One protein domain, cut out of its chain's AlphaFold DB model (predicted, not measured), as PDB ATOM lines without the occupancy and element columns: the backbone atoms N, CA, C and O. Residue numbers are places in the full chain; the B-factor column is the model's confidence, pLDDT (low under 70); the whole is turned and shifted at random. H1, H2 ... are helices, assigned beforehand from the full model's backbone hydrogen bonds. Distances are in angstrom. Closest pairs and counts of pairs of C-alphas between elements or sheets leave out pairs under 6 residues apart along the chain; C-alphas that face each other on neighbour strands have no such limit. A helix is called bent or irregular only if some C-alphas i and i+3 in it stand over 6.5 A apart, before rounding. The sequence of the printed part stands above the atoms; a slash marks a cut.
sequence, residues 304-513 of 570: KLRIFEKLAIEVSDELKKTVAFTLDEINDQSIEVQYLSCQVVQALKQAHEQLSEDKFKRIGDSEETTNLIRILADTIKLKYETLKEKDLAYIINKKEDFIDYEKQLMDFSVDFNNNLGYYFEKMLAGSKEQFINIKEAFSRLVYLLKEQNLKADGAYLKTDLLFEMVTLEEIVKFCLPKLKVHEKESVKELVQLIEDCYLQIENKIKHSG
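Overview. This is residues 304 to 513 of the 570 residues of the protein "Nucleotide exchange factor GrpE" of Firmicutes bacterium HGW-Firmicutes-7 (UniProt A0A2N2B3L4). This is a long, thin rod of helices, with the long arm H3a running lengthwise and the arms of H1 and H4 beside it in the opposite direction. At one end H6 folds back along H1b and H4b, with the short H2 and H5 at the same end, and at the other end the short arm H3b turns aside. The printed part has 210 residues with six named helices, H1 to H6 in chain order, and no named strand: the class is all helix. It is extended, with a radius of gyration of the C-alphas of 27.2 A and spans of 93 by 26 by 21 A.

Along the chain. Begin with H3, residues 367 to 428, assigned as one helix by its hydrogen bonds but bent: C-alphas 418 and 421 are 7.6 A apart. Find C-alpha 367 at (9.259, -31.116, -38.817); from there H3a runs 75.9 A to residue 418, and H3b, residues 421 to 428, follows at a steep tilt of 62 degrees. H1, residues 304 to 354, and H4, residues 433 to 479, were likewise each assigned as one helix but are bent, with 6.9 A between C-alphas 333 and 336 and 7.1 A between C-alphas 463 and 466. Look for H1a, residues 304 to 333, 43.0 A, from C-alpha 304 at (-49.564, 38.304, -42.869), then H1b, residues 336 to 354, 27.2 A. H4a covers residues 433 to 463, 44.4 A, and H4b residues 466 to 479, 19.2 A. H2 is residues 357 to 360, H5 residues 481 to 484, and H6, residues 489 to 511, runs 32.6 A to C-alpha 511 at (-28.599, -14.711, -36.972).

Arrangement. H1a, H1b, H3a, H4a, H4b and H6 form a bundle, long helices lined up together. H3a touches H1b with residues 377 to 395 alone, opposite ways at a shallow tilt of 24 degrees; the closest C-alphas, of Leu 348 and Tyr 384, are 5.3 A apart. Farther on it touches H1a, closest at Val 323 and Leu 409, 6.4 A, and H4a, closest at Tyr 405 and Leu 449, 6.6 A. H6 touches H1b, opposite ways at 7 degrees, a shallow tilt, with the C-alphas of Val 344 and Ile 505 closest at 5.7 A. H5 touches H6, closest at the C-alphas of Lys 484 and Lys 492, 5.9 A. H2 and H3a are near each other. In the arms and H6 every O i to N i+4 pair is within hydrogen-bond range; H2 and H5 are too short for such a pair.

Size, cuts and confidence. The farthest C-alphas, of Lys 304 and Asp 365, are 93.5 A apart. The printed part has no cut and no long link. Look for pLDDT under 70 at residues 356 to 370 and 487 to 488.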
ATOM      1  N   LYS A 304     -50.216  39.210 -41.920       82.62
ATOM      2  CA  LYS A 304     -49.564  38.304 -42.869       82.62
ATOM      3  C   LYS A 304     -48.214  37.830 -42.333       82.62
ATOM      4  O   LYS A 304     -47.979  36.624 -42.322       82.62
ATOM      5  N   LEU A 305     -47.373  38.749 -41.852       84.25
ATOM      6  CA  LEU A 305     -46.073  38.435 -41.255       84.25
ATOM      7  C   LEU A 305     -46.222  37.490 -40.060       84.25
ATOM      8  O   LEU A 305     -45.575  36.450 -40.033       84.25
ATOM      9  N   ARG A 306     -47.150  37.760 -39.135       84.50
ATOM     10  CA  ARG A 306     -47.408  36.875 -37.983       84.50
ATOM     11  C   ARG A 306     -47.856  35.473 -38.392       84.50
ATOM     12  O   ARG A 306     -47.445  34.484 -37.783       84.50
ATOM     13  N   ILE A 307     -48.719  35.365 -39.404       82.75
ATOM     14  CA  ILE A 307     -49.150  34.065 -39.933       82.75
ATOM     15  C   ILE A 307     -47.958  33.340 -40.566       82.75
ATOM     16  O   ILE A 307     -47.771  32.152 -40.311       82.75
ATOM     17  N   PHE A 308     -47.143  34.045 -41.351       87.44
ATOM     18  CA  PHE A 308     -45.942  33.499 -41.979       87.44
ATOM     19  C   PHE A 308     -44.933  33.003 -40.946       87.44
ATOM     20  O   PHE A 308     -44.453  31.886 -41.081       87.44
ATOM     21  N   GLU A 309     -44.654  33.782 -39.904       87.69
ATOM     22  CA  GLU A 309     -43.753  33.399 -38.813       87.69
ATOM     23  C   GLU A 309     -44.234  32.128 -38.115       87.69
ATOM     24  O   GLU A 309     -43.468  31.179 -37.948       87.69
ATOM     25  N   LYS A 310     -45.524  32.065 -37.765       87.25
ATOM     26  CA  LYS A 310     -46.103  30.879 -37.125       87.25
ATOM     27  C   LYS A 310     -45.972  29.636 -38.007       87.25
ATOM     28  O   LYS A 310     -45.563  28.583 -37.529       87.25
ATOM     29  N   LEU A 311     -46.305  29.764 -39.290       86.69
ATOM     30  CA  LEU A 311     -46.199  28.672 -40.256       86.69
ATOM     31  C   LEU A 311     -44.745  28.265 -40.511       86.69
ATOM     32  O   LEU A 311     -44.459  27.081 -40.651       86.69
ATOM     33  N   ALA A 312     -43.825  29.229 -40.553       89.25
ATOM     34  CA  ALA A 312     -42.405  28.971 -40.739       89.25
ATOM     35  C   ALA A 312     -41.842  28.155 -39.572       89.25
ATOM     36  O   ALA A 312     -41.115  27.195 -39.810       89.25
ATOM     37  N   ILE A 313     -42.230  28.480 -38.335       89.31
ATOM     38  CA  ILE A 313     -41.865  27.699 -37.146       89.31
ATOM     39  C   ILE A 313     -42.418  26.273 -37.254       89.31
ATOM     40  O   ILE A 313     -41.650  25.323 -37.130       89.31
ATOM     41  N   GLU A 314     -43.716  26.119 -37.547       88.38
ATOM     42  CA  GLU A 314     -44.366  24.803 -37.669       88.38
ATOM     43  C   GLU A 314     -43.660  23.909 -38.709       88.38
ATOM     44  O   GLU A 314     -43.327  22.760 -38.418       88.38
ATOM     45  N   VAL A 315     -43.376  24.440 -39.903       90.25
ATOM     46  CA  VAL A 315     -42.718  23.683 -40.980       90.25
ATOM     47  C   VAL A 315     -41.240  23.416 -40.675       90.25
ATOM     48  O   VAL A 315     -40.745  22.322 -40.945       90.25
ATOM     49  N   SER A 316     -40.524  24.390 -40.106       91.06
ATOM     50  CA  SER A 316     -39.109  24.239 -39.744       91.06
ATOM     51  C   SER A 316     -38.912  23.170 -38.668       91.06
ATOM     52  O   SER A 316     -37.994  22.353 -38.758       91.06
ATOM     53  N   ASP A 317     -39.794  23.129 -37.669       91.00
ATOM     54  CA  ASP A 317     -39.742  22.124 -36.611       91.00
ATOM     55  C   ASP A 317     -40.028  20.719 -37.148       91.00
ATOM     56  O   ASP A 317     -39.352  19.764 -36.759       91.00
ATOM     57  N   GLU A 318     -40.970  20.575 -38.080       90.50
ATOM     58  CA  GLU A 318     -41.253  19.279 -38.698       90.50
ATOM     59  C   GLU A 318     -40.110  18.807 -39.614       90.50
ATOM     60  O   GLU A 318     -39.749  17.624 -39.606       90.50
ATOM     61  N   LEU A 319     -39.446  19.732 -40.320       93.25
ATOM     62  CA  LEU A 319     -38.222  19.435 -41.067       93.25
ATOM     63  C   LEU A 319     -37.102  18.946 -40.146       93.25
ATOM     64  O   LEU A 319     -36.501  17.912 -40.429       93.25
ATOM     65  N   LYS A 320     -36.858  19.618 -39.015       92.75
ATOM     66  CA  LYS A 320     -35.842  19.190 -38.035       92.75
ATOM     67  C   LYS A 320     -36.112  17.788 -37.497       92.75
ATOM     68  O   LYS A 320     -35.191  16.976 -37.441       92.75
ATOM     69  N   LYS A 321     -37.364  17.481 -37.135       93.19
ATOM     70  CA  LYS A 321     -37.745  16.128 -36.692       93.19
ATOM     71  C   LYS A 321     -37.494  15.092 -37.779       93.19
ATOM     72  O   LYS A 321     -36.970  14.022 -37.494       93.19
ATOM     73  N   THR A 322     -37.844  15.418 -39.022       93.06
ATOM     74  CA  THR A 322     -37.663  14.510 -40.159       93.06
ATOM     75  C   THR A 322     -36.184  14.271 -40.462       93.06
ATOM     76  O   THR A 322     -35.803  13.139 -40.759       93.06
ATOM     77  N   VAL A 323     -35.340  15.303 -40.349       94.31
ATOM     78  CA  VAL A 323     -33.878  15.185 -40.468       94.31
ATOM     79  C   VAL A 323     -33.319  14.267 -39.383       94.31
ATOM     80  O   VAL A 323     -32.640  13.301 -39.720       94.31
ATOM     81  N   ALA A 324     -33.657  14.508 -38.112       93.75
ATOM     82  CA  ALA A 324     -33.202  13.673 -36.999       93.75
ATOM     83  C   ALA A 324     -33.629  12.207 -37.179       93.75
ATOM     84  O   ALA A 324     -32.794  11.310 -37.152       93.75
ATOM     85  N   PHE A 325     -34.906  11.977 -37.490       94.12
ATOM     86  CA  PHE A 325     -35.428  10.638 -37.755       94.12
ATOM     87  C   PHE A 325     -34.721   9.950 -38.934       94.12
ATOM     88  O   PHE A 325     -34.460   8.751 -38.896       94.12
ATOM     89  N   THR A 326     -34.402  10.694 -39.995       93.38
ATOM     90  CA  THR A 326     -33.692  10.144 -41.158       93.38
ATOM     91  C   THR A 326     -32.273   9.714 -40.799       93.38
ATOM     92  O   THR A 326     -31.828   8.661 -41.256       93.38
ATOM     93  N   LEU A 327     -31.567  10.517 -40.000       93.94
ATOM     94  CA  LEU A 327     -30.228  10.188 -39.517       93.94
ATOM     95  C   LEU A 327     -30.253   8.942 -38.631       93.94
ATOM     96  O   LEU A 327     -29.446   8.039 -38.849       93.94
ATOM     97  N   ASP A 328     -31.223   8.848 -37.720       93.38
ATOM     98  CA  ASP A 328     -31.423   7.660 -36.887       93.38
ATOM     99  C   ASP A 328     -31.671   6.415 -37.751       93.38
ATOM    100  O   ASP A 328     -30.988   5.407 -37.585       93.38
ATOM    101  N   GLU A 329     -32.549   6.492 -38.759       93.06
ATOM    102  CA  GLU A 329     -32.788   5.369 -39.677       93.06
ATOM    103  C   GLU A 329     -31.541   4.959 -40.477       93.06
ATOM    104  O   GLU A 329     -31.336   3.771 -40.728       93.06
ATOM    105  N   ILE A 330     -30.722   5.915 -40.928       91.25
ATOM    106  CA  ILE A 330     -29.469   5.621 -41.644       91.25
ATOM    107  C   ILE A 330     -28.483   4.913 -40.709       91.25
ATOM    108  O   ILE A 330     -27.841   3.933 -41.103       91.25
ATOM    109  N   ASN A 331     -28.380   5.377 -39.465       90.00
ATOM    110  CA  ASN A 331     -27.530   4.756 -38.463       90.00
ATOM    111  C   ASN A 331     -28.007   3.329 -38.142       90.00
ATOM    112  O   ASN A 331     -27.223   2.383 -38.248       90.00
ATOM    113  N   ASP A 332     -29.304   3.154 -37.874       89.31
ATOM    114  CA  ASP A 332     -29.933   1.870 -37.547       89.31
ATOM    115  C   ASP A 332     -29.738   0.818 -38.643       89.31
ATOM    116  O   ASP A 332     -29.475  -0.351 -38.353       89.31
ATOM    117  N   GLN A 333     -29.781   1.226 -39.916       86.00
ATOM    118  CA  GLN A 333     -29.539   0.326 -41.049       86.00
ATOM    119  C   GLN A 333     -28.162  -0.341 -41.032       86.00
ATOM    120  O   GLN A 333     -28.029  -1.414 -41.624       86.00
ATOM    121  N   SER A 334     -27.179   0.289 -40.386       86.25
ATOM    122  CA  SER A 334     -25.782  -0.155 -40.353       86.25
ATOM    123  C   SER A 334     -25.443  -0.944 -39.083       86.25
ATOM    124  O   SER A 334     -24.402  -1.604 -39.032       86.25
ATOM    125  N   ILE A 335     -26.305  -0.896 -38.055       87.31
ATOM    126  CA  ILE A 335     -26.070  -1.549 -36.756       87.31
ATOM    127  C   ILE A 335     -25.894  -3.057 -36.932       87.31
ATOM    128  O   ILE A 335     -24.981  -3.634 -36.347       87.31
ATOM    129  N   GLU A 336     -26.721  -3.694 -37.763       86.12
ATOM    130  CA  GLU A 336     -26.662  -5.144 -38.002       86.12
ATOM    131  C   GLU A 336     -25.292  -5.579 -38.545       86.12
ATOM    132  O   GLU A 336     -24.707  -6.553 -38.067       86.12
ATOM    133  N   VAL A 337     -24.744  -4.819 -39.499       89.81
ATOM    134  CA  VAL A 337     -23.446  -5.104 -40.129       89.81
ATOM    135  C   VAL A 337     -22.293  -4.834 -39.166       89.81
ATOM    136  O   VAL A 337     -21.393  -5.665 -39.046       89.81
ATOM    137  N   GLN A 338     -22.331  -3.712 -38.443       89.56
ATOM    138  CA  GLN A 338     -21.320  -3.378 -37.432       89.56
ATOM    139  C   GLN A 338     -21.287  -4.421 -36.308       89.56
ATOM    140  O   GLN A 338     -20.218  -4.872 -35.892       89.56
ATOM    141  N   TYR A 339     -22.463  -4.846 -35.840       90.50
ATOM    142  CA  TYR A 339     -22.584  -5.854 -34.798       90.50
ATOM    143  C   TYR A 339     -22.061  -7.212 -35.265       90.50
ATOM    144  O   TYR A 339     -21.248  -7.822 -34.566       90.50
ATOM    145  N   LEU A 340     -22.456  -7.661 -36.464       91.38
ATOM    146  CA  LEU A 340     -21.929  -8.890 -37.054       91.38
ATOM    147  C   LEU A 340     -20.403  -8.842 -37.153       91.38
ATOM    148  O   LEU A 340     -19.735  -9.777 -36.713       91.38
ATOM    149  N   SER A 341     -19.853  -7.755 -37.696       91.94
ATOM    150  CA  SER A 341     -18.408  -7.591 -37.851       91.94
ATOM    151  C   SER A 341     -17.671  -7.754 -36.521       91.94
ATOM    152  O   SER A 341     -16.786  -8.604 -36.390       91.94
ATOM    153  N   CYS A 342     -18.123  -7.037 -35.487       91.00
ATOM    154  CA  CYS A 342     -17.562  -7.126 -34.142       91.00
ATOM    155  C   CYS A 342     -17.590  -8.567 -33.607       91.00
ATOM    156  O   CYS A 342     -16.593  -9.073 -33.082       91.00
ATOM    157  N   GLN A 343     -18.714  -9.268 -33.789       92.12
ATOM    158  CA  GLN A 343     -18.841 -10.651 -33.352       92.12
ATOM    159  C   GLN A 343     -17.902 -11.602 -34.111       92.12
ATOM    160  O   GLN A 343     -17.381 -12.539 -33.497       92.12
ATOM    161  N   VAL A 344     -17.687 -11.401 -35.413       93.00
ATOM    162  CA  VAL A 344     -16.769 -12.218 -36.223       93.00
ATOM    163  C   VAL A 344     -15.318 -11.968 -35.819       93.00
ATOM    164  O   VAL A 344     -14.593 -12.923 -35.535       93.00
ATOM    165  N   VAL A 345     -14.914 -10.700 -35.691       93.44
ATOM    166  CA  VAL A 345     -13.578 -10.314 -35.205       93.44
ATOM    167  C   VAL A 345     -13.311 -10.925 -33.827       93.44
ATOM    168  O   VAL A 345     -12.232 -11.466 -33.584       93.44
ATOM    169  N   GLN A 346     -14.304 -10.924 -32.933       93.00
ATOM    170  CA  GLN A 346     -14.182 -11.538 -31.611       93.00
ATOM    171  C   GLN A 346     -14.015 -13.065 -31.667       93.00
ATOM    172  O   GLN A 346     -13.228 -13.607 -30.891       93.00
ATOM    173  N   ALA A 347     -14.719 -13.765 -32.562       92.00
ATOM    174  CA  ALA A 347     -14.558 -15.215 -32.720       92.00
ATOM    175  C   ALA A 347     -13.150 -15.573 -33.221       92.00
ATOM    176  O   ALA A 347     -12.509 -16.473 -32.678       92.00
ATOM    177  N   LEU A 348     -12.638 -14.824 -34.204       92.19
ATOM    178  CA  LEU A 348     -11.271 -14.995 -34.702       92.19
ATOM    179  C   LEU A 348     -10.229 -14.678 -33.624       92.19
ATOM    180  O   LEU A 348      -9.252 -15.412 -33.483       92.19
ATOM    181  N   LYS A 349     -10.457 -13.635 -32.817       93.12
ATOM    182  CA  LYS A 349      -9.602 -13.295 -31.673       93.12
ATOM    183  C   LYS A 349      -9.528 -14.438 -30.661       93.12
ATOM    184  O   LYS A 349      -8.435 -14.819 -30.256       93.12
ATOM    185  N   GLN A 350     -10.676 -14.994 -30.268       91.62
ATOM    186  CA  GLN A 350     -10.742 -16.106 -29.315       91.62
ATOM    187  C   GLN A 350     -10.000 -17.336 -29.839       91.62
ATOM    188  O   GLN A 350      -9.217 -17.935 -29.103       91.62
ATOM    189  N   ALA A 351     -10.193 -17.677 -31.116       89.25
ATOM    190  CA  ALA A 351      -9.454 -18.760 -31.753       89.25
ATOM    191  C   ALA A 351      -7.944 -18.473 -31.766       89.25
ATOM    192  O   ALA A 351      -7.155 -19.322 -31.358       89.25
ATOM    193  N   HIS A 352      -7.530 -17.262 -32.147       89.12
ATOM    194  CA  HIS A 352      -6.127 -16.850 -32.147       89.12
ATOM    195  C   HIS A 352      -5.475 -16.950 -30.753       89.12
ATOM    196  O   HIS A 352      -4.393 -17.521 -30.623       89.12
ATOM    197  N   GLU A 353      -6.133 -16.455 -29.702       87.12
ATOM    198  CA  GLU A 353      -5.637 -16.518 -28.318       87.12
ATOM    199  C   GLU A 353      -5.510 -17.966 -27.814       87.12
ATOM    200  O   GLU A 353      -4.563 -18.314 -27.098       87.12
ATOM    201  N   GLN A 354      -6.441 -18.835 -28.216       83.88
ATOM    202  CA  GLN A 354      -6.409 -20.258 -27.884       83.88
ATOM    203  C   GLN A 354      -5.325 -21.028 -28.654       83.88
ATOM    204  O   GLN A 354      -4.853 -22.041 -28.132       83.88
ATOM    205  N   LEU A 355      -4.897 -20.516 -29.814       78.12
ATOM    206  CA  LEU A 355      -3.844 -21.054 -30.686       78.12
ATOM    207  C   LEU A 355      -2.413 -20.577 -30.326       78.12
ATOM    208  O   LEU A 355      -1.485 -20.776 -31.107       78.12
ATOM    209  N   SER A 356      -2.198 -19.954 -29.158       66.69
ATOM    210  CA  SER A 356      -0.900 -19.364 -28.775       66.69
ATOM    211  C   SER A 356       0.278 -20.358 -28.761       66.69
ATOM    212  O   SER A 356       0.156 -21.496 -28.306       66.69
ATOM    213  N   GLU A 357       1.453 -19.906 -29.229       58.19
ATOM    214  CA  GLU A 357       2.657 -20.731 -29.466       58.19
ATOM    215  C   GLU A 357       3.072 -21.628 -28.286       58.19
ATOM    216  O   GLU A 357       3.600 -22.723 -28.491       58.19
ATOM    217  N   ASP A 358       2.832 -21.194 -27.049       61.28
ATOM    218  CA  ASP A 358       3.257 -21.919 -25.849       61.28
ATOM    219  C   ASP A 358       2.459 -23.208 -25.604       61.28
ATOM    220  O   ASP A 358       2.975 -24.136 -24.975       61.28
ATOM    221  N   LYS A 359       1.245 -23.322 -26.165       63.25
ATOM    222  CA  LYS A 359       0.488 -24.582 -26.190       63.25
ATOM    223  C   LYS A 359       1.027 -25.565 -27.234       63.25
ATOM    224  O   LYS A 359       0.970 -26.771 -27.001       63.25
ATOM    225  N   PHE A 360       1.594 -25.072 -28.343       60.41
ATOM    226  CA  PHE A 360       1.919 -25.903 -29.513       60.41
ATOM    227  C   PHE A 360       3.404 -26.247 -29.690       60.41
ATOM    228  O   PHE A 360       3.720 -27.222 -30.372       60.41
ATOM    229  N   LYS A 361       4.321 -25.575 -28.974       55.75
ATOM    230  CA  LYS A 361       5.751 -25.957 -28.890       55.75
ATOM    231  C   LYS A 361       5.995 -27.392 -28.385       55.75
ATOM    232  O   LYS A 361       7.096 -27.906 -28.537       55.75
ATOM    233  N   ARG A 362       4.988 -28.049 -27.793       53.94
ATOM    234  CA  ARG A 362       5.066 -29.417 -27.240       53.94
ATOM    235  C   ARG A 362       4.480 -30.515 -28.147       53.94
ATOM    236  O   ARG A 362       4.385 -31.653 -27.704       53.94
ATOM    237  N   ILE A 363       4.041 -30.192 -29.370       55.12
ATOM    238  CA  ILE A 363       3.154 -31.069 -30.168       55.12
ATOM    239  C   ILE A 363       3.852 -31.797 -31.333       55.12
ATOM    240  O   ILE A 363       3.369 -32.843 -31.771       55.12
ATOM    241  N   GLY A 364       4.981 -31.303 -31.838       54.94
ATOM    242  CA  GLY A 364       5.652 -31.856 -33.020       54.94
ATOM    243  C   GLY A 364       6.533 -33.083 -32.757       54.94
ATOM    244  O   GLY A 364       7.462 -32.974 -31.969       54.94
ATOM    245  N   ASP A 365       6.304 -34.204 -33.465       56.59
ATOM    246  CA  ASP A 365       7.286 -35.323 -33.539       56.59
ATOM    247  C   ASP A 365       8.036 -35.337 -34.886       56.59
ATOM    248  O   ASP A 365       9.072 -35.981 -35.014       56.59
ATOM    249  N   SER A 366       7.530 -34.611 -35.892       61.97
ATOM    250  CA  SER A 366       8.162 -34.405 -37.196       61.97
ATOM    251  C   SER A 366       8.148 -32.919 -37.561       61.97
ATOM    252  O   SER A 366       7.264 -32.156 -37.151       61.97
ATOM    253  N   GLU A 367       9.135 -32.498 -38.346       66.69
ATOM    254  CA  GLU A 367       9.259 -31.116 -38.817       66.69
ATOM    255  C   GLU A 367       8.050 -30.702 -39.684       66.69
ATOM    256  O   GLU A 367       7.543 -29.588 -39.562       66.69
ATOM    257  N   GLU A 368       7.503 -31.627 -40.481       67.56
ATOM    258  CA  GLU A 368       6.366 -31.388 -41.383       67.56
ATOM    259  C   GLU A 368       5.045 -31.102 -40.650       67.56
ATOM    260  O   GLU A 368       4.379 -30.108 -40.952       67.56
ATOM    261  N   THR A 369       4.667 -31.909 -39.650       67.06
ATOM    262  CA  THR A 369       3.415 -31.704 -38.894       67.06
ATOM    263  C   THR A 369       3.479 -30.424 -38.058       67.06
ATOM    264  O   THR A 369       2.497 -29.687 -37.953       67.06
ATOM    265  N   THR A 370       4.657 -30.115 -37.510       69.88
ATOM    266  CA  THR A 370       4.905 -28.868 -36.771       69.88
ATOM    267  C   THR A 370       4.760 -27.647 -37.678       69.88
ATOM    268  O   THR A 370       4.132 -26.658 -37.296       69.88
ATOM    269  N   ASN A 371       5.282 -27.728 -38.906       75.12
ATOM    270  CA  ASN A 371       5.149 -26.671 -39.904       75.12
ATOM    271  C   ASN A 371       3.688 -26.451 -40.326       75.12
ATOM    272  O   ASN A 371       3.254 -25.305 -40.391       75.12
ATOM    273  N   LEU A 372       2.913 -27.518 -40.550       73.06
ATOM    274  CA  LEU A 372       1.485 -27.436 -40.894       73.06
ATOM    275  C   LEU A 372       0.644 -26.764 -39.800       73.06
ATOM    276  O   LEU A 372      -0.160 -25.879 -40.094       73.06
ATOM    277  N   ILE A 373       0.858 -27.144 -38.537       74.62
ATOM    278  CA  ILE A 373       0.188 -26.537 -37.378       74.62
ATOM    279  C   ILE A 373       0.504 -25.045 -37.283       74.62
ATOM    280  O   ILE A 373      -0.406 -24.232 -37.117       74.62
ATOM    281  N   ARG A 374       1.783 -24.683 -37.435       77.88
ATOM    282  CA  ARG A 374       2.220 -23.285 -37.419       77.88
ATOM    283  C   ARG A 374       1.555 -22.487 -38.538       77.88
ATOM    284  O   ARG A 374       1.013 -21.428 -38.266       77.88
ATOM    285  N   ILE A 375       1.517 -23.023 -39.761       82.44
ATOM    286  CA  ILE A 375       0.877 -22.365 -40.909       82.44
ATOM    287  C   ILE A 375      -0.612 -22.108 -40.644       82.44
ATOM    288  O   ILE A 375      -1.098 -21.017 -40.937       82.44
ATOM    289  N   LEU A 376      -1.349 -23.068 -40.076       82.81
ATOM    290  CA  LEU A 376      -2.770 -22.878 -39.761       82.81
ATOM    291  C   LEU A 376      -2.988 -21.840 -38.654       82.81
ATOM    292  O   LEU A 376      -3.851 -20.974 -38.797       82.81
ATOM    293  N   ALA A 377      -2.190 -21.887 -37.587       82.75
ATOM    294  CA  ALA A 377      -2.245 -20.897 -36.514       82.75
ATOM    295  C   ALA A 377      -1.899 -19.483 -37.021       82.75
ATOM    296  O   ALA A 377      -2.617 -18.526 -36.720       82.75
ATOM    297  N   ASP A 378      -0.863 -19.365 -37.855       86.06
ATOM    298  CA  ASP A 378      -0.474 -18.117 -38.517       86.06
ATOM    299  C   ASP A 378      -1.561 -17.625 -39.477       86.06
ATOM    300  O   ASP A 378      -1.804 -16.423 -39.560       86.06
ATOM    301  N   THR A 379      -2.271 -18.530 -40.156       88.62
ATOM    302  CA  THR A 379      -3.383 -18.170 -41.047       88.62
ATOM    303  C   THR A 379      -4.560 -17.591 -40.261       88.62
ATOM    304  O   THR A 379      -5.099 -16.558 -40.653       88.62
ATOM    305  N   ILE A 380      -4.939 -18.193 -39.126       89.31
ATOM    306  CA  ILE A 380      -5.985 -17.637 -38.249       89.31
ATOM    307  C   ILE A 380      -5.561 -16.282 -37.677       89.31
ATOM    308  O   ILE A 380      -6.354 -15.341 -37.678       89.31
ATOM    309  N   LYS A 381      -4.299 -16.152 -37.250       90.56
ATOM    310  CA  LYS A 381      -3.732 -14.876 -36.796       90.56
ATOM    311  C   LYS A 381      -3.793 -13.807 -37.889       90.56
ATOM    312  O   LYS A 381      -4.231 -12.693 -37.619       90.56
ATOM    313  N   LEU A 382      -3.380 -14.145 -39.111       91.62
ATOM    314  CA  LEU A 382      -3.403 -13.231 -40.251       91.62
ATOM    315  C   LEU A 382      -4.831 -12.776 -40.556       91.62
ATOM    316  O   LEU A 382      -5.056 -11.581 -40.724       91.62
ATOM    317  N   LYS A 383      -5.796 -13.702 -40.568       91.81
ATOM    318  CA  LYS A 383      -7.217 -13.384 -40.765       91.81
ATOM    319  C   LYS A 383      -7.754 -12.452 -39.684       91.81
ATOM    320  O   LYS A 383      -8.434 -11.483 -40.005       91.81
ATOM    321  N   TYR A 384      -7.421 -12.718 -38.420       93.44
ATOM    322  CA  TYR A 384      -7.806 -11.865 -37.298       93.44
ATOM    323  C   TYR A 384      -7.251 -10.441 -37.439       93.44
ATOM    324  O   TYR A 384      -8.034  -9.495 -37.410       93.44
ATOM    325  N   GLU A 385      -5.935 -10.274 -37.614       92.81
ATOM    326  CA  GLU A 385      -5.331  -8.936 -37.717       92.81
ATOM    327  C   GLU A 385      -5.817  -8.193 -38.971       92.81
ATOM    328  O   GLU A 385      -6.199  -7.029 -38.874       92.81
ATOM    329  N   THR A 386      -5.921  -8.880 -40.116       92.56
ATOM    330  CA  THR A 386      -6.444  -8.295 -41.365       92.56
ATOM    331  C   THR A 386      -7.873  -7.789 -41.190       92.56
ATOM    332  O   THR A 386      -8.178  -6.648 -41.538       92.56
ATOM    333  N   LEU A 387      -8.766  -8.617 -40.637       93.38
ATOM    334  CA  LEU A 387     -10.164  -8.231 -40.478       93.38
ATOM    335  C   LEU A 387     -10.333  -7.139 -39.417       93.38
ATOM    336  O   LEU A 387     -11.149  -6.247 -39.600       93.38
ATOM    337  N   LYS A 388      -9.544  -7.170 -38.343       94.75
ATOM    338  CA  LYS A 388      -9.525  -6.135 -37.302       94.75
ATOM    339  C   LYS A 388      -9.103  -4.769 -37.852       94.75
ATOM    340  O   LYS A 388      -9.730  -3.769 -37.516       94.75
ATOM    341  N   GLU A 389      -8.069  -4.710 -38.692       93.75
ATOM    342  CA  GLU A 389      -7.657  -3.463 -39.354       93.75
ATOM    343  C   GLU A 389      -8.745  -2.948 -40.306       93.75
ATOM    344  O   GLU A 389      -9.090  -1.765 -40.274       93.75
ATOM    345  N   LYS A 390      -9.338  -3.843 -41.104       93.44
ATOM    346  CA  LYS A 390     -10.428  -3.512 -42.034       93.44
ATOM    347  C   LYS A 390     -11.709  -3.068 -41.321       93.44
ATOM    348  O   LYS A 390     -12.352  -2.129 -41.775       93.44
ATOM    349  N   ASP A 391     -12.069  -3.707 -40.209       92.94
ATOM    350  CA  ASP A 391     -13.212  -3.333 -39.363       92.94
ATOM    351  C   ASP A 391     -13.020  -1.941 -38.755       92.94
ATOM    352  O   ASP A 391     -13.915  -1.100 -38.827       92.94
ATOM    353  N   LEU A 392     -11.821  -1.643 -38.242       91.88
ATOM    354  CA  LEU A 392     -11.510  -0.310 -37.733       91.88
ATOM    355  C   LEU A 392     -11.630   0.757 -38.831       91.88
ATOM    356  O   LEU A 392     -12.240   1.800 -38.599       91.88
ATOM    357  N   ALA A 393     -11.080   0.494 -40.021       92.62
ATOM    358  CA  ALA A 393     -11.187   1.400 -41.162       92.62
ATOM    359  C   ALA A 393     -12.648   1.612 -41.588       92.62
ATOM    360  O   ALA A 393     -13.069   2.744 -41.811       92.62
ATOM    361  N   TYR A 394     -13.443   0.542 -41.632       93.06
ATOM    362  CA  TYR A 394     -14.874   0.607 -41.916       93.06
ATOM    363  C   TYR A 394     -15.632   1.466 -40.894       93.06
ATOM    364  O   TYR A 394     -16.386   2.354 -41.287       93.06
ATOM    365  N   ILE A 395     -15.393   1.270 -39.593       90.38
ATOM    366  CA  ILE A 395     -16.027   2.060 -38.526       90.38
ATOM    367  C   ILE A 395     -15.642   3.544 -38.625       90.38
ATOM    368  O   ILE A 395     -16.490   4.407 -38.399       90.38
ATOM    369  N   ILE A 396     -14.380   3.855 -38.944       91.88
ATOM    370  CA  ILE A 396     -13.920   5.240 -39.132       91.88
ATOM    371  C   ILE A 396     -14.621   5.871 -40.337       91.88
ATOM    372  O   ILE A 396     -15.266   6.904 -40.171       91.88
ATOM    373  N   ASN A 397     -14.579   5.216 -41.501       91.81
ATOM    374  CA  ASN A 397     -15.228   5.710 -42.717       91.81
ATOM    375  C   ASN A 397     -16.729   5.932 -42.499       91.81
ATOM    376  O   ASN A 397     -17.264   6.955 -42.899       91.81
ATOM    377  N   LYS A 398     -17.406   5.033 -41.774       90.62
ATOM    378  CA  LYS A 398     -18.828   5.190 -41.442       90.62
ATOM    379  C   LYS A 398     -19.127   6.419 -40.598       90.62
ATOM    380  O   LYS A 398     -20.160   7.052 -40.796       90.62
ATOM    381  N   LYS A 399     -18.253   6.756 -39.651       90.62
ATOM    382  CA  LYS A 399     -18.406   7.983 -38.864       90.62
ATOM    383  C   LYS A 399     -18.206   9.223 -39.726       90.62
ATOM    384  O   LYS A 399     -18.946  10.184 -39.555       90.62
ATOM    385  N   GLU A 400     -17.235   9.202 -40.635       93.19
ATOM    386  CA  GLU A 400     -16.995  10.305 -41.571       93.19
ATOM    387  C   GLU A 400     -18.168  10.488 -42.543       93.19
ATOM    388  O   GLU A 400     -18.684  11.599 -42.665       93.19
ATOM    389  N   ASP A 401     -18.654   9.398 -43.139       92.62
ATOM    390  CA  ASP A 401     -19.841   9.386 -43.998       92.62
ATOM    391  C   ASP A 401     -21.066   9.932 -43.252       92.62
ATOM    392  O   ASP A 401     -21.792  10.771 -43.777       92.62
ATOM    393  N   PHE A 402     -21.283   9.514 -41.998       92.81
ATOM    394  CA  PHE A 402     -22.410   9.989 -41.194       92.81
ATOM    395  C   PHE A 402     -22.349  11.500 -40.920       92.81
ATOM    396  O   PHE A 402     -23.374  12.175 -41.008       92.81
ATOM    397  N   ILE A 403     -21.158  12.042 -40.642       94.12
ATOM    398  CA  ILE A 403     -20.953  13.492 -40.487       94.12
ATOM    399  C   ILE A 403     -21.288  14.223 -41.795       94.12
ATOM    400  O   ILE A 403     -21.916  15.283 -41.765       94.12
ATOM    401  N   ASP A 404     -20.900  13.667 -42.946       95.56
ATOM    402  CA  ASP A 404     -21.231  14.255 -44.245       95.56
ATOM    403  C   ASP A 404     -22.740  14.196 -44.532       95.56
ATOM    404  O   ASP A 404     -23.327  15.180 -44.985       95.56
ATOM    405  N   TYR A 405     -23.407  13.091 -44.188       95.38
ATOM    406  CA  TYR A 405     -24.860  12.953 -44.317       95.38
ATOM    407  C   TYR A 405     -25.613  13.970 -43.452       95.38
ATOM    408  O   TYR A 405     -26.544  14.621 -43.932       95.38
ATOM    409  N   GLU A 406     -25.198  14.137 -42.192       95.81
ATOM    410  CA  GLU A 406     -25.744  15.152 -41.286       95.81
ATOM    411  C   GLU A 406     -25.577  16.549 -41.880       95.81
ATOM    412  O   GLU A 406     -26.544  17.310 -41.960       95.81
ATOM    413  N   LYS A 407     -24.378  16.862 -42.378       96.69
ATOM    414  CA  LYS A 407     -24.093  18.149 -43.006       96.69
ATOM    415  C   LYS A 407     -24.994  18.411 -44.215       96.69
ATOM    416  O   LYS A 407     -25.610  19.469 -44.271       96.69
ATOM    417  N   GLN A 408     -25.133  17.461 -45.140       97.19
ATOM    418  CA  GLN A 408     -25.983  17.627 -46.328       97.19
ATOM    419  C   GLN A 408     -27.456  17.898 -45.964       97.19
ATOM    420  O   GLN A 408     -28.108  18.742 -46.584       97.19
ATOM    421  N   LEU A 409     -27.991  17.209 -44.949       96.06
ATOM    422  CA  LEU A 409     -29.364  17.421 -44.478       96.06
ATOM    423  C   LEU A 409     -29.533  18.764 -43.748       96.06
ATOM    424  O   LEU A 409     -30.566  19.421 -43.904       96.06
ATOM    425  N   MET A 410     -28.531  19.190 -42.976       94.88
ATOM    426  CA  MET A 410     -28.540  20.491 -42.303       94.88
ATOM    427  C   MET A 410     -28.403  21.651 -43.289       94.88
ATOM    428  O   MET A 410     -29.156  22.617 -43.175       94.88
ATOM    429  N   ASP A 411     -27.521  21.539 -44.284       96.19
ATOM    430  CA  ASP A 411     -27.354  22.533 -45.348       96.19
ATOM    431  C   ASP A 411     -28.676  22.718 -46.111       96.19
ATOM    432  O   ASP A 411     -29.155  23.844 -46.265       96.19
ATOM    433  N   PHE A 412     -29.350  21.615 -46.464       96.00
ATOM    434  CA  PHE A 412     -30.694  21.674 -47.040       96.00
ATOM    435  C   PHE A 412     -31.688  22.397 -46.120       96.00
ATOM    436  O   PHE A 412     -32.476  23.221 -46.582       96.00
ATOM    437  N   SER A 413     -31.676  22.094 -44.818       94.25
ATOM    438  CA  SER A 413     -32.581  22.714 -43.845       94.25
ATOM    439  C   SER A 413     -32.364  24.222 -43.740       94.25
ATOM    440  O   SER A 413     -33.330  24.988 -43.730       94.25
ATOM    441  N   VAL A 414     -31.111  24.673 -43.712       95.19
ATOM    442  CA  VAL A 414     -30.763  26.100 -43.704       95.19
ATOM    443  C   VAL A 414     -31.262  26.780 -44.977       95.19
ATOM    444  O   VAL A 414     -31.975  27.784 -44.890       95.19
ATOM    445  N   ASP A 415     -30.971  26.213 -46.147       94.69
ATOM    446  CA  ASP A 415     -31.405  26.764 -47.431       94.69
ATOM    447  C   ASP A 415     -32.931  26.815 -47.554       94.69
ATOM    448  O   ASP A 415     -33.496  27.826 -47.983       94.69
ATOM    449  N   PHE A 416     -33.618  25.757 -47.126       94.44
ATOM    450  CA  PHE A 416     -35.073  25.706 -47.106       94.44
ATOM    451  C   PHE A 416     -35.657  26.792 -46.194       94.44
ATOM    452  O   PHE A 416     -36.540  27.541 -46.618       94.44
ATOM    453  N   ASN A 417     -35.133  26.932 -44.972       92.38
ATOM    454  CA  ASN A 417     -35.603  27.929 -44.009       92.38
ATOM    455  C   ASN A 417     -35.377  29.367 -44.503       92.38
ATOM    456  O   ASN A 417     -36.254  30.213 -44.338       92.38
ATOM    457  N   ASN A 418     -34.254  29.635 -45.176       93.75
ATOM    458  CA  ASN A 418     -33.963  30.944 -45.771       93.75
ATOM    459  C   ASN A 418     -34.939  31.313 -46.904       93.75
ATOM    460  O   ASN A 418     -35.180  32.494 -47.153       93.75
ATOM    461  N   ASN A 419     -35.525  30.317 -47.577       93.88
ATOM    462  CA  ASN A 419     -36.450  30.508 -48.696       93.88
ATOM    463  C   ASN A 419     -37.933  30.299 -48.324       93.88
ATOM    464  O   ASN A 419     -38.805  30.481 -49.178       93.88
ATOM    465  N   LEU A 420     -38.256  29.980 -47.063       90.44
ATOM    466  CA  LEU A 420     -39.627  29.703 -46.606       90.44
ATOM    467  C   LEU A 420     -40.613  30.829 -46.936       90.44
ATOM    468  O   LEU A 420     -41.694  30.571 -47.468       90.44
ATOM    469  N   GLY A 421     -40.220  32.080 -46.673       89.19
ATOM    470  CA  GLY A 421     -41.056  33.246 -46.967       89.19
ATOM    471  C   GLY A 421     -41.421  33.328 -48.449       89.19
ATOM    472  O   GLY A 421     -42.586  33.514 -48.793       89.19
ATOM    473  N   TYR A 422     -40.453  33.087 -49.334       91.19
ATOM    474  CA  TYR A 422     -40.676  33.062 -50.777       91.19
ATOM    475  C   TYR A 422     -41.656  31.957 -51.199       91.19
ATOM    476  O   TYR A 422     -42.547  32.205 -52.015       91.19
ATOM    477  N   TYR A 423     -41.560  30.758 -50.616       91.31
ATOM    478  CA  TYR A 423     -42.511  29.690 -50.920       91.31
ATOM    479  C   TYR A 423     -43.937  30.026 -50.462       91.31
ATOM    480  O   TYR A 423     -44.886  29.787 -51.211       91.31
ATOM    481  N   PHE A 424     -44.105  30.629 -49.282       89.75
ATOM    482  CA  PHE A 424     -45.422  31.068 -48.808       89.75
ATOM    483  C   PHE A 424     -46.011  32.200 -49.658       89.75
ATOM    484  O   PHE A 424     -47.214  32.193 -49.926       89.75
ATOM    485  N   GLU A 425     -45.188  33.124 -50.161       87.75
ATOM    486  CA  GLU A 425     -45.633  34.143 -51.124       87.75
ATOM    487  C   GLU A 425     -46.161  33.515 -52.418       87.75
ATOM    488  O   GLU A 425     -47.220  33.892 -52.925       87.75
ATOM    489  N   LYS A 426     -45.458  32.510 -52.952       88.38
ATOM    490  CA  LYS A 426     -45.898  31.795 -54.157       88.38
ATOM    491  C   LYS A 426     -47.195  31.028 -53.930       88.38
ATOM    492  O   LYS A 426     -48.072  31.074 -54.796       88.38
ATOM    493  N   MET A 427     -47.360  30.416 -52.757       85.81
ATOM    494  CA  MET A 427     -48.618  29.773 -52.374       85.81
ATOM    495  C   MET A 427     -49.771  30.771 -52.289       85.81
ATOM    496  O   MET A 427     -50.840  30.497 -52.831       85.81
ATOM    497  N   LEU A 428     -49.561  31.944 -51.684       82.62
ATOM    498  CA  LEU A 428     -50.557  33.022 -51.659       82.62
ATOM    499  C   LEU A 428     -50.946  33.507 -53.058       82.62
ATOM    500  O   LEU A 428     -52.092  33.907 -53.273       82.62
ATOM    501  N   ALA A 429     -50.007  33.465 -54.004       82.69
ATOM    502  CA  ALA A 429     -50.247  33.761 -55.414       82.69
ATOM    503  C   ALA A 429     -50.937  32.609 -56.177       82.69
ATOM    504  O   ALA A 429     -51.226  32.759 -57.363       82.69
ATOM    505  N   GLY A 430     -51.214  31.478 -55.520       80.50
ATOM    506  CA  GLY A 430     -51.916  30.327 -56.091       80.50
ATOM    507  C   GLY A 430     -51.012  29.228 -56.657       80.50
ATOM    508  O   GLY A 430     -51.525  28.277 -57.240       80.50
ATOM    509  N   SER A 431     -49.688  29.314 -56.487       85.69
ATOM    510  CA  SER A 431     -48.741  28.300 -56.973       85.69
ATOM    511  C   SER A 431     -48.071  27.541 -55.826       85.69
ATOM    512  O   SER A 431     -47.365  28.122 -55.004       85.69
ATOM    513  N   LYS A 432     -48.253  26.215 -55.794       86.94
ATOM    514  CA  LYS A 432     -47.586  25.300 -54.843       86.94
ATOM    515  C   LYS A 432     -46.327  24.644 -55.409       86.94
ATOM    516  O   LYS A 432     -45.588  23.998 -54.671       86.94
ATOM    517  N   GLU A 433     -46.097  24.789 -56.710       89.56
ATOM    518  CA  GLU A 433     -45.134  24.000 -57.482       89.56
ATOM    519  C   GLU A 433     -43.727  24.047 -56.880       89.56
ATOM    520  O   GLU A 433     -43.078  23.023 -56.715       89.56
ATOM    521  N   GLN A 434     -43.276  25.224 -56.451       89.94
ATOM    522  CA  GLN A 434     -41.932  25.382 -55.898       89.94
ATOM    523  C   GLN A 434     -41.752  24.708 -54.536       89.94
ATOM    524  O   GLN A 434     -40.689  24.147 -54.276       89.94
ATOM    525  N   PHE A 435     -42.788  24.710 -53.692       90.69
ATOM    526  CA  PHE A 435     -42.742  23.998 -52.416       90.69
ATOM    527  C   PHE A 435     -42.789  22.477 -52.626       90.69
ATOM    528  O   PHE A 435     -42.107  21.727 -51.933       90.69
ATOM    529  N   ILE A 436     -43.556  22.007 -53.616       89.44
ATOM    530  CA  ILE A 436     -43.575  20.589 -53.999       89.44
ATOM    531  C   ILE A 436     -42.199  20.173 -54.527       89.44
ATOM    532  O   ILE A 436     -41.638  19.186 -54.059       89.44
ATOM    533  N   ASN A 437     -41.602  20.969 -55.415       91.38
ATOM    534  CA  ASN A 437     -40.290  20.685 -55.989       91.38
ATOM    535  C   ASN A 437     -39.192  20.594 -54.920       91.38
ATOM    536  O   ASN A 437     -38.367  19.682 -54.971       91.38
ATOM    537  N   ILE A 438     -39.173  21.502 -53.936       91.69
ATOM    538  CA  ILE A 438     -38.167  21.456 -52.863       91.69
ATOM    539  C   ILE A 438     -38.403  20.270 -51.911       91.69
ATOM    540  O   ILE A 438     -37.451  19.615 -51.492       91.69
ATOM    541  N   LYS A 439     -39.665  19.910 -51.646       90.12
ATOM    542  CA  LYS A 439     -40.031  18.699 -50.895       90.12
ATOM    543  C   LYS A 439     -39.595  17.417 -51.617       90.12
ATOM    544  O   LYS A 439     -39.077  16.488 -50.989       90.12
ATOM    545  N   GLU A 440     -39.770  17.352 -52.933       91.44
ATOM    546  CA  GLU A 440     -39.260  16.244 -53.742       91.44
ATOM    547  C   GLU A 440     -37.732  16.195 -53.735       91.44
ATOM    548  O   GLU A 440     -37.160  15.110 -53.653       91.44
ATOM    549  N   ALA A 441     -37.064  17.351 -53.790       92.81
ATOM    550  CA  ALA A 441     -35.610  17.428 -53.716       92.81
ATOM    551  C   ALA A 441     -35.087  16.853 -52.390       92.81
ATOM    552  O   ALA A 441     -34.174  16.026 -52.412       92.81
ATOM    553  N   PHE A 442     -35.727  17.191 -51.263       94.06
ATOM    554  CA  PHE A 442     -35.432  16.581 -49.962       94.06
ATOM    555  C   PHE A 442     -35.609  15.062 -49.998       94.06
ATOM    556  O   PHE A 442     -34.727  14.310 -49.593       94.06
ATOM    557  N   SER A 443     -36.733  14.592 -50.539       92.31
ATOM    558  CA  SER A 443     -37.030  13.160 -50.624       92.31
ATOM    559  C   SER A 443     -35.969  12.414 -51.445       92.31
ATOM    560  O   SER A 443     -35.486  11.358 -51.036       92.31
ATOM    561  N   ARG A 444     -35.542  12.982 -52.578       93.94
ATOM    562  CA  ARG A 444     -34.463  12.421 -53.407       93.94
ATOM    563  C   ARG A 444     -33.131  12.393 -52.661       93.94
ATOM    564  O   ARG A 444     -32.447  11.376 -52.731       93.94
ATOM    565  N   LEU A 445     -32.792  13.453 -51.927       95.19
ATOM    566  CA  LEU A 445     -31.596  13.493 -51.083       95.19
ATOM    567  C   LEU A 445     -31.621  12.360 -50.049       95.19
ATOM    568  O   LEU A 445     -30.706  11.544 -50.023       95.19
ATOM    569  N   VAL A 446     -32.703  12.232 -49.278       94.44
ATOM    570  CA  VAL A 446     -32.863  11.164 -48.274       94.44
ATOM    571  C   VAL A 446     -32.692   9.770 -48.887       94.44
ATOM    572  O   VAL A 446     -32.035   8.908 -48.303       94.44
ATOM    573  N   TYR A 447     -33.267   9.535 -50.069       93.75
ATOM    574  CA  TYR A 447     -33.106   8.267 -50.780       93.75
ATOM    575  C   TYR A 447     -31.643   7.996 -51.156       93.75
ATOM    576  O   TYR A 447     -31.146   6.898 -50.907       93.75
ATOM    577  N   LEU A 448     -30.951   8.995 -51.713       94.94
ATOM    578  CA  LEU A 448     -29.550   8.877 -52.116       94.94
ATOM    579  C   LEU A 448     -28.640   8.565 -50.925       94.94
ATOM    580  O   LEU A 448     -27.808   7.669 -51.033       94.94
ATOM    581  N   LEU A 449     -28.830   9.244 -49.790       94.81
ATOM    582  CA  LEU A 449     -28.033   9.010 -48.580       94.81
ATOM    583  C   LEU A 449     -28.227   7.586 -48.039       94.81
ATOM    584  O   LEU A 449     -27.257   6.889 -47.746       94.81
ATOM    585  N   LYS A 450     -29.474   7.097 -47.994       92.25
ATOM    586  CA  LYS A 450     -29.766   5.705 -47.607       92.25
ATOM    587  C   LYS A 450     -29.140   4.693 -48.564       92.25
ATOM    588  O   LYS A 450     -28.590   3.684 -48.127       92.25
ATOM    589  N   GLU A 451     -29.204   4.949 -49.870       91.75
ATOM    590  CA  GLU A 451     -28.603   4.071 -50.877       91.75
ATOM    591  C   GLU A 451     -27.070   4.048 -50.776       91.75
ATOM    592  O   GLU A 451     -26.465   2.980 -50.872       91.75
ATOM    593  N   GLN A 452     -26.436   5.204 -50.556       92.12
ATOM    594  CA  GLN A 452     -24.994   5.313 -50.321       92.12
ATOM    595  C   GLN A 452     -24.580   4.530 -49.073       92.12
ATOM    596  O   GLN A 452     -23.657   3.714 -49.146       92.12
ATOM    597  N   ASN A 453     -25.319   4.688 -47.973       91.88
ATOM    598  CA  ASN A 453     -25.056   3.972 -46.732       91.88
ATOM    599  C   ASN A 453     -25.136   2.442 -46.914       91.88
ATOM    600  O   ASN A 453     -24.222   1.717 -46.515       91.88
ATOM    601  N   LEU A 454     -26.180   1.954 -47.595       90.00
ATOM    602  CA  LEU A 454     -26.348   0.530 -47.918       90.00
ATOM    603  C   LEU A 454     -25.255  -0.004 -48.854       90.00
ATOM    604  O   LEU A 454     -24.828  -1.151 -48.716       90.00
ATOM    605  N   LYS A 455     -24.795   0.803 -49.816       89.88
ATOM    606  CA  LYS A 455     -23.686   0.432 -50.709       89.88
ATOM    607  C   LYS A 455     -22.374   0.290 -49.947       89.88
ATOM    608  O   LYS A 455     -21.638  -0.652 -50.230       89.88
ATOM    609  N   ALA A 456     -22.102   1.177 -48.992       89.75
ATOM    610  CA  ALA A 456     -20.919   1.085 -48.141       89.75
ATOM    611  C   ALA A 456     -20.932  -0.202 -47.294       89.75
ATOM    612  O   ALA A 456     -19.937  -0.927 -47.279       89.75
ATOM    613  N   ASP A 457     -22.075  -0.549 -46.688       91.06
ATOM    614  CA  ASP A 457     -22.256  -1.826 -45.973       91.06
ATOM    615  C   ASP A 457     -22.016  -3.028 -46.892       91.06
ATOM    616  O   ASP A 457     -21.258  -3.942 -46.570       91.06
ATOM    617  N   GLY A 458     -22.664  -3.029 -48.061       90.25
ATOM    618  CA  GLY A 458     -22.558  -4.115 -49.028       90.25
ATOM    619  C   GLY A 458     -21.137  -4.290 -49.565       90.25
ATOM    620  O   GLY A 458     -20.705  -5.423 -49.773       90.25
ATOM    621  N   ALA A 459     -20.402  -3.192 -49.759       91.94
ATOM    622  CA  ALA A 459     -19.000  -3.226 -50.155       91.94
ATOM    623  C   ALA A 459     -18.148  -3.894 -49.070       91.94
ATOM    624  O   ALA A 459     -17.510  -4.898 -49.368       91.94
ATOM    625  N   TYR A 460     -18.230  -3.423 -47.820       94.44
ATOM    626  CA  TYR A 460     -17.484  -3.995 -46.695       94.44
ATOM    627  C   TYR A 460     -17.791  -5.484 -46.478       94.44
ATOM    628  O   TYR A 460     -16.886  -6.316 -46.372       94.44
ATOM    629  N   LEU A 461     -19.077  -5.856 -46.494       92.69
ATOM    630  CA  LEU A 461     -19.489  -7.257 -46.412       92.69
ATOM    631  C   LEU A 461     -18.852  -8.091 -47.529       92.69
ATOM    632  O   LEU A 461     -18.369  -9.189 -47.267       92.69
ATOM    633  N   LYS A 462     -18.833  -7.581 -48.764       91.88
ATOM    634  CA  LYS A 462     -18.320  -8.300 -49.935       91.88
ATOM    635  C   LYS A 462     -16.808  -8.459 -49.936       91.88
ATOM    636  O   LYS A 462     -16.330  -9.546 -50.238       91.88
ATOM    637  N   THR A 463     -16.070  -7.372 -49.724       90.12
ATOM    638  CA  THR A 463     -14.619  -7.319 -49.960       90.12
ATOM    639  C   THR A 463     -13.805  -7.707 -48.744       90.12
ATOM    640  O   THR A 463     -12.653  -8.117 -48.886       90.12
ATOM    641  N   ASP A 464     -14.399  -7.593 -47.559       92.88
ATOM    642  CA  ASP A 464     -13.677  -7.718 -46.305       92.88
ATOM    643  C   ASP A 464     -14.275  -8.831 -45.457       92.88
ATOM    644  O   ASP A 464     -13.655  -9.880 -45.315       92.88
ATOM    645  N   LEU A 465     -15.496  -8.664 -44.951       93.38
ATOM    646  CA  LEU A 465     -16.023  -9.593 -43.954       93.38
ATOM    647  C   LEU A 465     -16.308 -10.987 -44.530       93.38
ATOM    648  O   LEU A 465     -15.705 -11.971 -44.106       93.38
ATOM    649  N   LEU A 466     -17.220 -11.094 -45.499       91.75
ATOM    650  CA  LEU A 466     -17.672 -12.385 -46.031       91.75
ATOM    651  C   LEU A 466     -16.622 -13.026 -46.942       91.75
ATOM    652  O   LEU A 466     -16.558 -14.250 -47.022       91.75
ATOM    653  N   PHE A 467     -15.760 -12.226 -47.576       89.31
ATOM    654  CA  PHE A 467     -14.604 -12.741 -48.311       89.31
ATOM    655  C   PHE A 467     -13.658 -13.534 -47.395       89.31
ATOM    656  O   PHE A 467     -13.256 -14.655 -47.722       89.31
ATOM    657  N   GLU A 468     -13.350 -12.999 -46.210       89.62
ATOM    658  CA  GLU A 468     -12.523 -13.712 -45.235       89.62
ATOM    659  C   GLU A 468     -13.198 -14.991 -44.720       89.62
ATOM    660  O   GLU A 468     -12.501 -15.945 -44.356       89.62
ATOM    661  N   MET A 469     -14.536 -15.040 -44.732       89.31
ATOM    662  CA  MET A 469     -15.309 -16.222 -44.339       89.31
ATOM    663  C   MET A 469     -15.313 -17.307 -45.406       89.31
ATOM    664  O   MET A 469     -15.136 -18.475 -45.071       89.31
ATOM    665  N   VAL A 470     -15.447 -16.938 -46.682       89.56
ATOM    666  CA  VAL A 470     -15.319 -17.883 -47.805       89.56
ATOM    667  C   VAL A 470     -13.938 -18.531 -47.802       89.56
ATOM    668  O   VAL A 470     -13.813 -19.748 -47.880       89.56
ATOM    669  N   THR A 471     -12.887 -17.737 -47.622       88.94
ATOM    670  CA  THR A 471     -11.518 -18.270 -47.582       88.94
ATOM    671  C   THR A 471     -11.233 -19.067 -46.298       88.94
ATOM    672  O   THR A 471     -10.393 -19.965 -46.306       88.94
ATOM    673  N   LEU A 472     -11.931 -18.800 -45.184       89.94
ATOM    674  CA  LEU A 472     -11.887 -19.660 -43.991       89.94
ATOM    675  C   LEU A 472     -12.618 -20.994 -44.220       89.94
ATOM    676  O   LEU A 472     -12.119 -22.039 -43.807       89.94
ATOM    677  N   GLU A 473     -13.759 -20.975 -44.910       91.06
ATOM    678  CA  GLU A 473     -14.491 -22.179 -45.313       91.06
ATOM    679  C   GLU A 473     -13.621 -23.100 -46.178       91.06
ATOM    680  O   GLU A 473     -13.608 -24.311 -45.961       91.06
ATOM    681  N   GLU A 474     -12.847 -22.545 -47.113       88.25
ATOM    682  CA  GLU A 474     -11.909 -23.316 -47.939       88.25
ATOM    683  C   GLU A 474     -10.858 -24.043 -47.086       88.25
ATOM    684  O   GLU A 474     -10.580 -25.225 -47.310       88.25
ATOM    685  N   ILE A 475     -10.317 -23.382 -46.056       86.62
ATOM    686  CA  ILE A 475      -9.381 -24.008 -45.110       86.62
ATOM    687  C   ILE A 475     -10.069 -25.169 -44.383       86.62
ATOM    688  O   ILE A 475      -9.519 -26.274 -44.321       86.62
ATOM    689  N   VAL A 476     -11.282 -24.949 -43.870       87.94
ATOM    690  CA  VAL A 476     -12.050 -25.973 -43.149       87.94
ATOM    691  C   VAL A 476     -12.378 -27.165 -44.048       87.94
ATOM    692  O   VAL A 476     -12.201 -28.310 -43.638       87.94
ATOM    693  N   LYS A 477     -12.798 -26.924 -45.293       85.88
ATOM    694  CA  LYS A 477     -13.208 -27.978 -46.231       85.88
ATOM    695  C   LYS A 477     -12.049 -28.755 -46.841       85.88
ATOM    696  O   LYS A 477     -12.186 -29.957 -47.046       85.88
ATOM    697  N   PHE A 478     -10.931 -28.103 -47.160       82.94
ATOM    698  CA  PHE A 478      -9.879 -28.719 -47.983       82.94
ATOM    699  C   PHE A 478      -8.568 -28.974 -47.236       82.94
ATOM    700  O   PHE A 478      -7.835 -29.903 -47.593       82.94
ATOM    701  N   CYS A 479      -8.274 -28.203 -46.185       80.38
ATOM    702  CA  CYS A 479      -7.040 -28.354 -45.411       80.38
ATOM    703  C   CYS A 479      -7.243 -29.248 -44.179       80.38
ATOM    704  O   CYS A 479      -6.454 -30.169 -43.960       80.38
ATOM    705  N   LEU A 480      -8.308 -29.032 -43.400       84.25
ATOM    706  CA  LEU A 480      -8.518 -29.748 -42.134       84.25
ATOM    707  C   LEU A 480      -8.782 -31.263 -42.261       84.25
ATOM    708  O   LEU A 480      -8.254 -32.001 -41.425       84.25
ATOM    709  N   PRO A 481      -9.503 -31.797 -43.275       84.44
ATOM    710  CA  PRO A 481      -9.775 -33.237 -43.348       84.44
ATOM    711  C   PRO A 481      -8.513 -34.103 -43.423       84.44
ATOM    712  O   PRO A 481      -8.492 -35.205 -42.883       84.44
ATOM    713  N   LYS A 482      -7.435 -33.584 -44.029       77.44
ATOM    714  CA  LYS A 482      -6.133 -34.268 -44.099       77.44
ATOM    715  C   LYS A 482      -5.470 -34.412 -42.725       77.44
ATOM    716  O   LYS A 482      -4.684 -35.330 -42.522       77.44
ATOM    717  N   LEU A 483      -5.799 -33.525 -41.787       76.75
ATOM    718  CA  LEU A 483      -5.243 -33.497 -40.433       76.75
ATOM    719  C   LEU A 483      -6.092 -34.281 -39.424       76.75
ATOM    720  O   LEU A 483      -5.559 -34.751 -38.423       76.75
ATOM    721  N   LYS A 484      -7.385 -34.500 -39.703       78.00
ATOM    722  CA  LYS A 484      -8.288 -35.298 -38.847       78.00
ATOM    723  C   LYS A 484      -7.861 -36.756 -38.681       78.00
ATOM    724  O   LYS A 484      -8.156 -37.367 -37.660       78.00
ATOM    725  N   VAL A 485      -7.186 -37.312 -39.686       77.06
ATOM    726  CA  VAL A 485      -6.741 -38.718 -39.710       77.06
ATOM    727  C   VAL A 485      -5.454 -38.921 -38.890       77.06
ATOM    728  O   VAL A 485      -5.014 -40.048 -38.689       77.06
ATOM    729  N   HIS A 486      -4.846 -37.845 -38.382       72.94
ATOM    730  CA  HIS A 486      -3.606 -37.926 -37.619       72.94
ATOM    731  C   HIS A 486      -3.837 -38.562 -36.235       72.94
ATOM    732  O   HIS A 486      -4.796 -38.246 -35.534       72.94
ATOM    733  N   GLU A 487      -2.918 -39.426 -35.794       68.94
ATOM    734  CA  GLU A 487      -3.066 -40.190 -34.540       68.94
ATOM    735  C   GLU A 487      -2.957 -39.335 -33.261       68.94
ATOM    736  O   GLU A 487      -3.359 -39.770 -32.184       68.94
ATOM    737  N   LYS A 488      -2.442 -38.102 -33.365       69.62
ATOM    738  CA  LYS A 488      -2.124 -37.237 -32.222       69.62
ATOM    739  C   LYS A 488      -3.327 -36.419 -31.775       69.62
ATOM    740  O   LYS A 488      -3.858 -35.626 -32.549       69.62
ATOM    741  N   GLU A 489      -3.666 -36.526 -30.496       73.00
ATOM    742  CA  GLU A 489      -4.825 -35.838 -29.919       73.00
ATOM    743  C   GLU A 489      -4.719 -34.312 -30.001       73.00
ATOM    744  O   GLU A 489      -5.671 -33.637 -30.362       73.00
ATOM    745  N   SER A 490      -3.525 -33.762 -29.816       70.25
ATOM    746  CA  SER A 490      -3.285 -32.320 -29.886       70.25
ATOM    747  C   SER A 490      -3.429 -31.717 -31.297       70.25
ATOM    748  O   SER A 490      -3.745 -30.538 -31.441       70.25
ATOM    749  N   VAL A 491      -3.246 -32.521 -32.353       76.88
ATOM    750  CA  VAL A 491      -3.565 -32.123 -33.740       76.88
ATOM    751  C   VAL A 491      -5.078 -32.099 -33.940       76.88
ATOM    752  O   VAL A 491      -5.601 -31.174 -34.560       76.88
ATOM    753  N   LYS A 492      -5.789 -33.082 -33.380       79.00
ATOM    754  CA  LYS A 492      -7.255 -33.130 -33.420       79.00
ATOM    755  C   LYS A 492      -7.878 -31.976 -32.639       79.00
ATOM    756  O   LYS A 492      -8.817 -31.371 -33.139       79.00
ATOM    757  N   GLU A 493      -7.322 -31.619 -31.482       78.50
ATOM    758  CA  GLU A 493      -7.731 -30.444 -30.703       78.50
ATOM    759  C   GLU A 493      -7.602 -29.151 -31.523       78.50
ATOM    760  O   GLU A 493      -8.527 -28.345 -31.543       78.50
ATOM    761  N   LEU A 494      -6.501 -28.961 -32.263       80.12
ATOM    762  CA  LEU A 494      -6.330 -27.799 -33.145       80.12
ATOM    763  C   LEU A 494      -7.345 -27.774 -34.289       80.12
ATOM    764  O   LEU A 494      -7.914 -26.725 -34.585       80.12
ATOM    765  N   VAL A 495      -7.563 -28.919 -34.938       85.12
ATOM    766  CA  VAL A 495      -8.571 -29.033 -35.996       85.12
ATOM    767  C   VAL A 495      -9.948 -28.669 -35.441       85.12
ATOM    768  O   VAL A 495     -10.633 -27.845 -36.041       85.12
ATOM    769  N   GLN A 496     -10.306 -29.200 -34.270       87.12
ATOM    770  CA  GLN A 496     -11.578 -28.908 -33.616       87.12
ATOM    771  C   GLN A 496     -11.719 -27.420 -33.280       87.12
ATOM    772  O   GLN A 496     -12.765 -26.844 -33.543       87.12
ATOM    773  N   LEU A 497     -10.665 -26.766 -32.781       86.50
ATOM    774  CA  LEU A 497     -10.684 -25.329 -32.488       86.50
ATOM    775  C   LEU A 497     -10.987 -24.473 -33.726       86.50
ATOM    776  O   LEU A 497     -11.737 -23.499 -33.642       86.50
ATOM    777  N   ILE A 498     -10.407 -24.820 -34.878       88.50
ATOM    778  CA  ILE A 498     -10.651 -24.092 -36.130       88.50
ATOM    779  C   ILE A 498     -12.072 -24.369 -36.642       88.50
ATOM    780  O   ILE A 498     -12.749 -23.440 -37.085       88.50
ATOM    781  N   GLU A 499     -12.550 -25.613 -36.547       90.00
ATOM    782  CA  GLU A 499     -13.932 -25.962 -36.903       90.00
ATOM    783  C   GLU A 499     -14.954 -25.259 -36.009       90.00
ATOM    784  O   GLU A 499     -15.916 -24.688 -36.517       90.00
ATOM    785  N   ASP A 500     -14.714 -25.219 -34.700       91.06
ATOM    786  CA  ASP A 500     -15.559 -24.519 -33.737       91.06
ATOM    787  C   ASP A 500     -15.587 -23.017 -34.025       91.06
ATOM    788  O   ASP A 500     -16.655 -22.406 -33.997       91.06
ATOM    789  N   CYS A 501     -14.440 -22.414 -34.358       91.62
ATOM    790  CA  CYS A 501     -14.366 -21.011 -34.768       91.62
ATOM    791  C   CYS A 501     -15.225 -20.743 -36.013       91.62
ATOM    792  O   CYS A 501     -16.053 -19.829 -36.011       91.62
ATOM    793  N   TYR A 502     -15.080 -21.569 -37.053       92.94
ATOM    794  CA  TYR A 502     -15.867 -21.447 -38.279       92.94
ATOM    795  C   TYR A 502     -17.369 -21.617 -38.018       92.94
ATOM    796  O   TYR A 502     -18.161 -20.776 -38.442       92.94
ATOM    797  N   LEU A 503     -17.768 -22.639 -37.255       92.00
ATOM    798  CA  LEU A 503     -19.168 -22.882 -36.896       92.00
ATOM    799  C   LEU A 503     -19.758 -21.740 -36.062       92.00
ATOM    800  O   LEU A 503     -20.911 -21.355 -36.260       92.00
ATOM    801  N   GLN A 504     -18.982 -21.167 -35.139       92.69
ATOM    802  CA  GLN A 504     -19.405 -19.998 -34.370       92.69
ATOM    803  C   GLN A 504     -19.664 -18.794 -35.275       92.69
ATOM    804  O   GLN A 504     -20.670 -18.108 -35.095       92.69
ATOM    805  N   ILE A 505     -18.779 -18.532 -36.238       92.56
ATOM    806  CA  ILE A 505     -18.950 -17.423 -37.179       92.56
ATOM    807  C   ILE A 505     -20.142 -17.673 -38.107       92.56
ATOM    808  O   ILE A 505     -20.990 -16.796 -38.253       92.56
ATOM    809  N   GLU A 506     -20.265 -18.870 -38.677       90.94
ATOM    810  CA  GLU A 506     -21.390 -19.228 -39.541       90.94
ATOM    811  C   GLU A 506     -22.731 -19.054 -38.812       90.94
ATOM    812  O   GLU A 506     -23.681 -18.479 -39.347       90.94
ATOM    813  N   ASN A 507     -22.800 -19.481 -37.548       90.44
ATOM    814  CA  ASN A 507     -23.980 -19.264 -36.723       90.44
ATOM    815  C   ASN A 507     -24.248 -17.774 -36.487       90.44
ATOM    816  O   ASN A 507     -25.403 -17.367 -36.542       90.44
ATOM    817  N   LYS A 508     -23.227 -16.940 -36.271       91.38
ATOM    818  CA  LYS A 508     -23.412 -15.483 -36.138       91.38
ATOM    819  C   LYS A 508     -23.993 -14.865 -37.414       91.38
ATOM    820  O   LYS A 508     -24.946 -14.099 -37.319       91.38
ATOM    821  N   ILE A 509     -23.508 -15.275 -38.588       90.06
ATOM    822  CA  ILE A 509     -24.020 -14.823 -39.895       90.06
ATOM    823  C   ILE A 509     -25.488 -15.232 -40.094       90.06
ATOM    824  O   ILE A 509     -26.309 -14.413 -40.500       90.06
ATOM    825  N   LYS A 510     -25.858 -16.473 -39.738       85.56
ATOM    826  CA  LYS A 510     -27.258 -16.947 -39.804       85.56
ATOM    827  C   LYS A 510     -28.225 -16.088 -38.984       85.56
ATOM    828  O   LYS A 510     -29.386 -15.956 -39.359       85.56
ATOM    829  N   HIS A 511     -27.768 -15.526 -37.863       84.62
ATOM    830  CA  HIS A 511     -28.599 -14.711 -36.972       84.62
ATOM    831  C   HIS A 511     -28.550 -13.207 -37.287       84.62
ATOM    832  O   HIS A 511     -29.281 -12.446 -36.660       84.62
ATOM    833  N   SER A 512     -27.735 -12.760 -38.250       81.19
ATOM    834  CA  SER A 512     -27.524 -11.337 -38.562       81.19
ATOM    835  C   SER A 512     -28.291 -10.844 -39.796       81.19
ATOM    836  O   SER A 512     -27.869  -9.884 -40.436       81.19
ATOM    837  N   GLY A 513     -29.365 -11.533 -40.196       75.12
ATOM    838  CA  GLY A 513     -30.178 -11.146 -41.359       75.12
ATOM    839  C   GLY A 513     -29.498 -11.340 -42.725       75.12
ATOM    840  O   GLY A 513     -30.015 -10.867 -43.738       75.12
TER     841      GLY A 513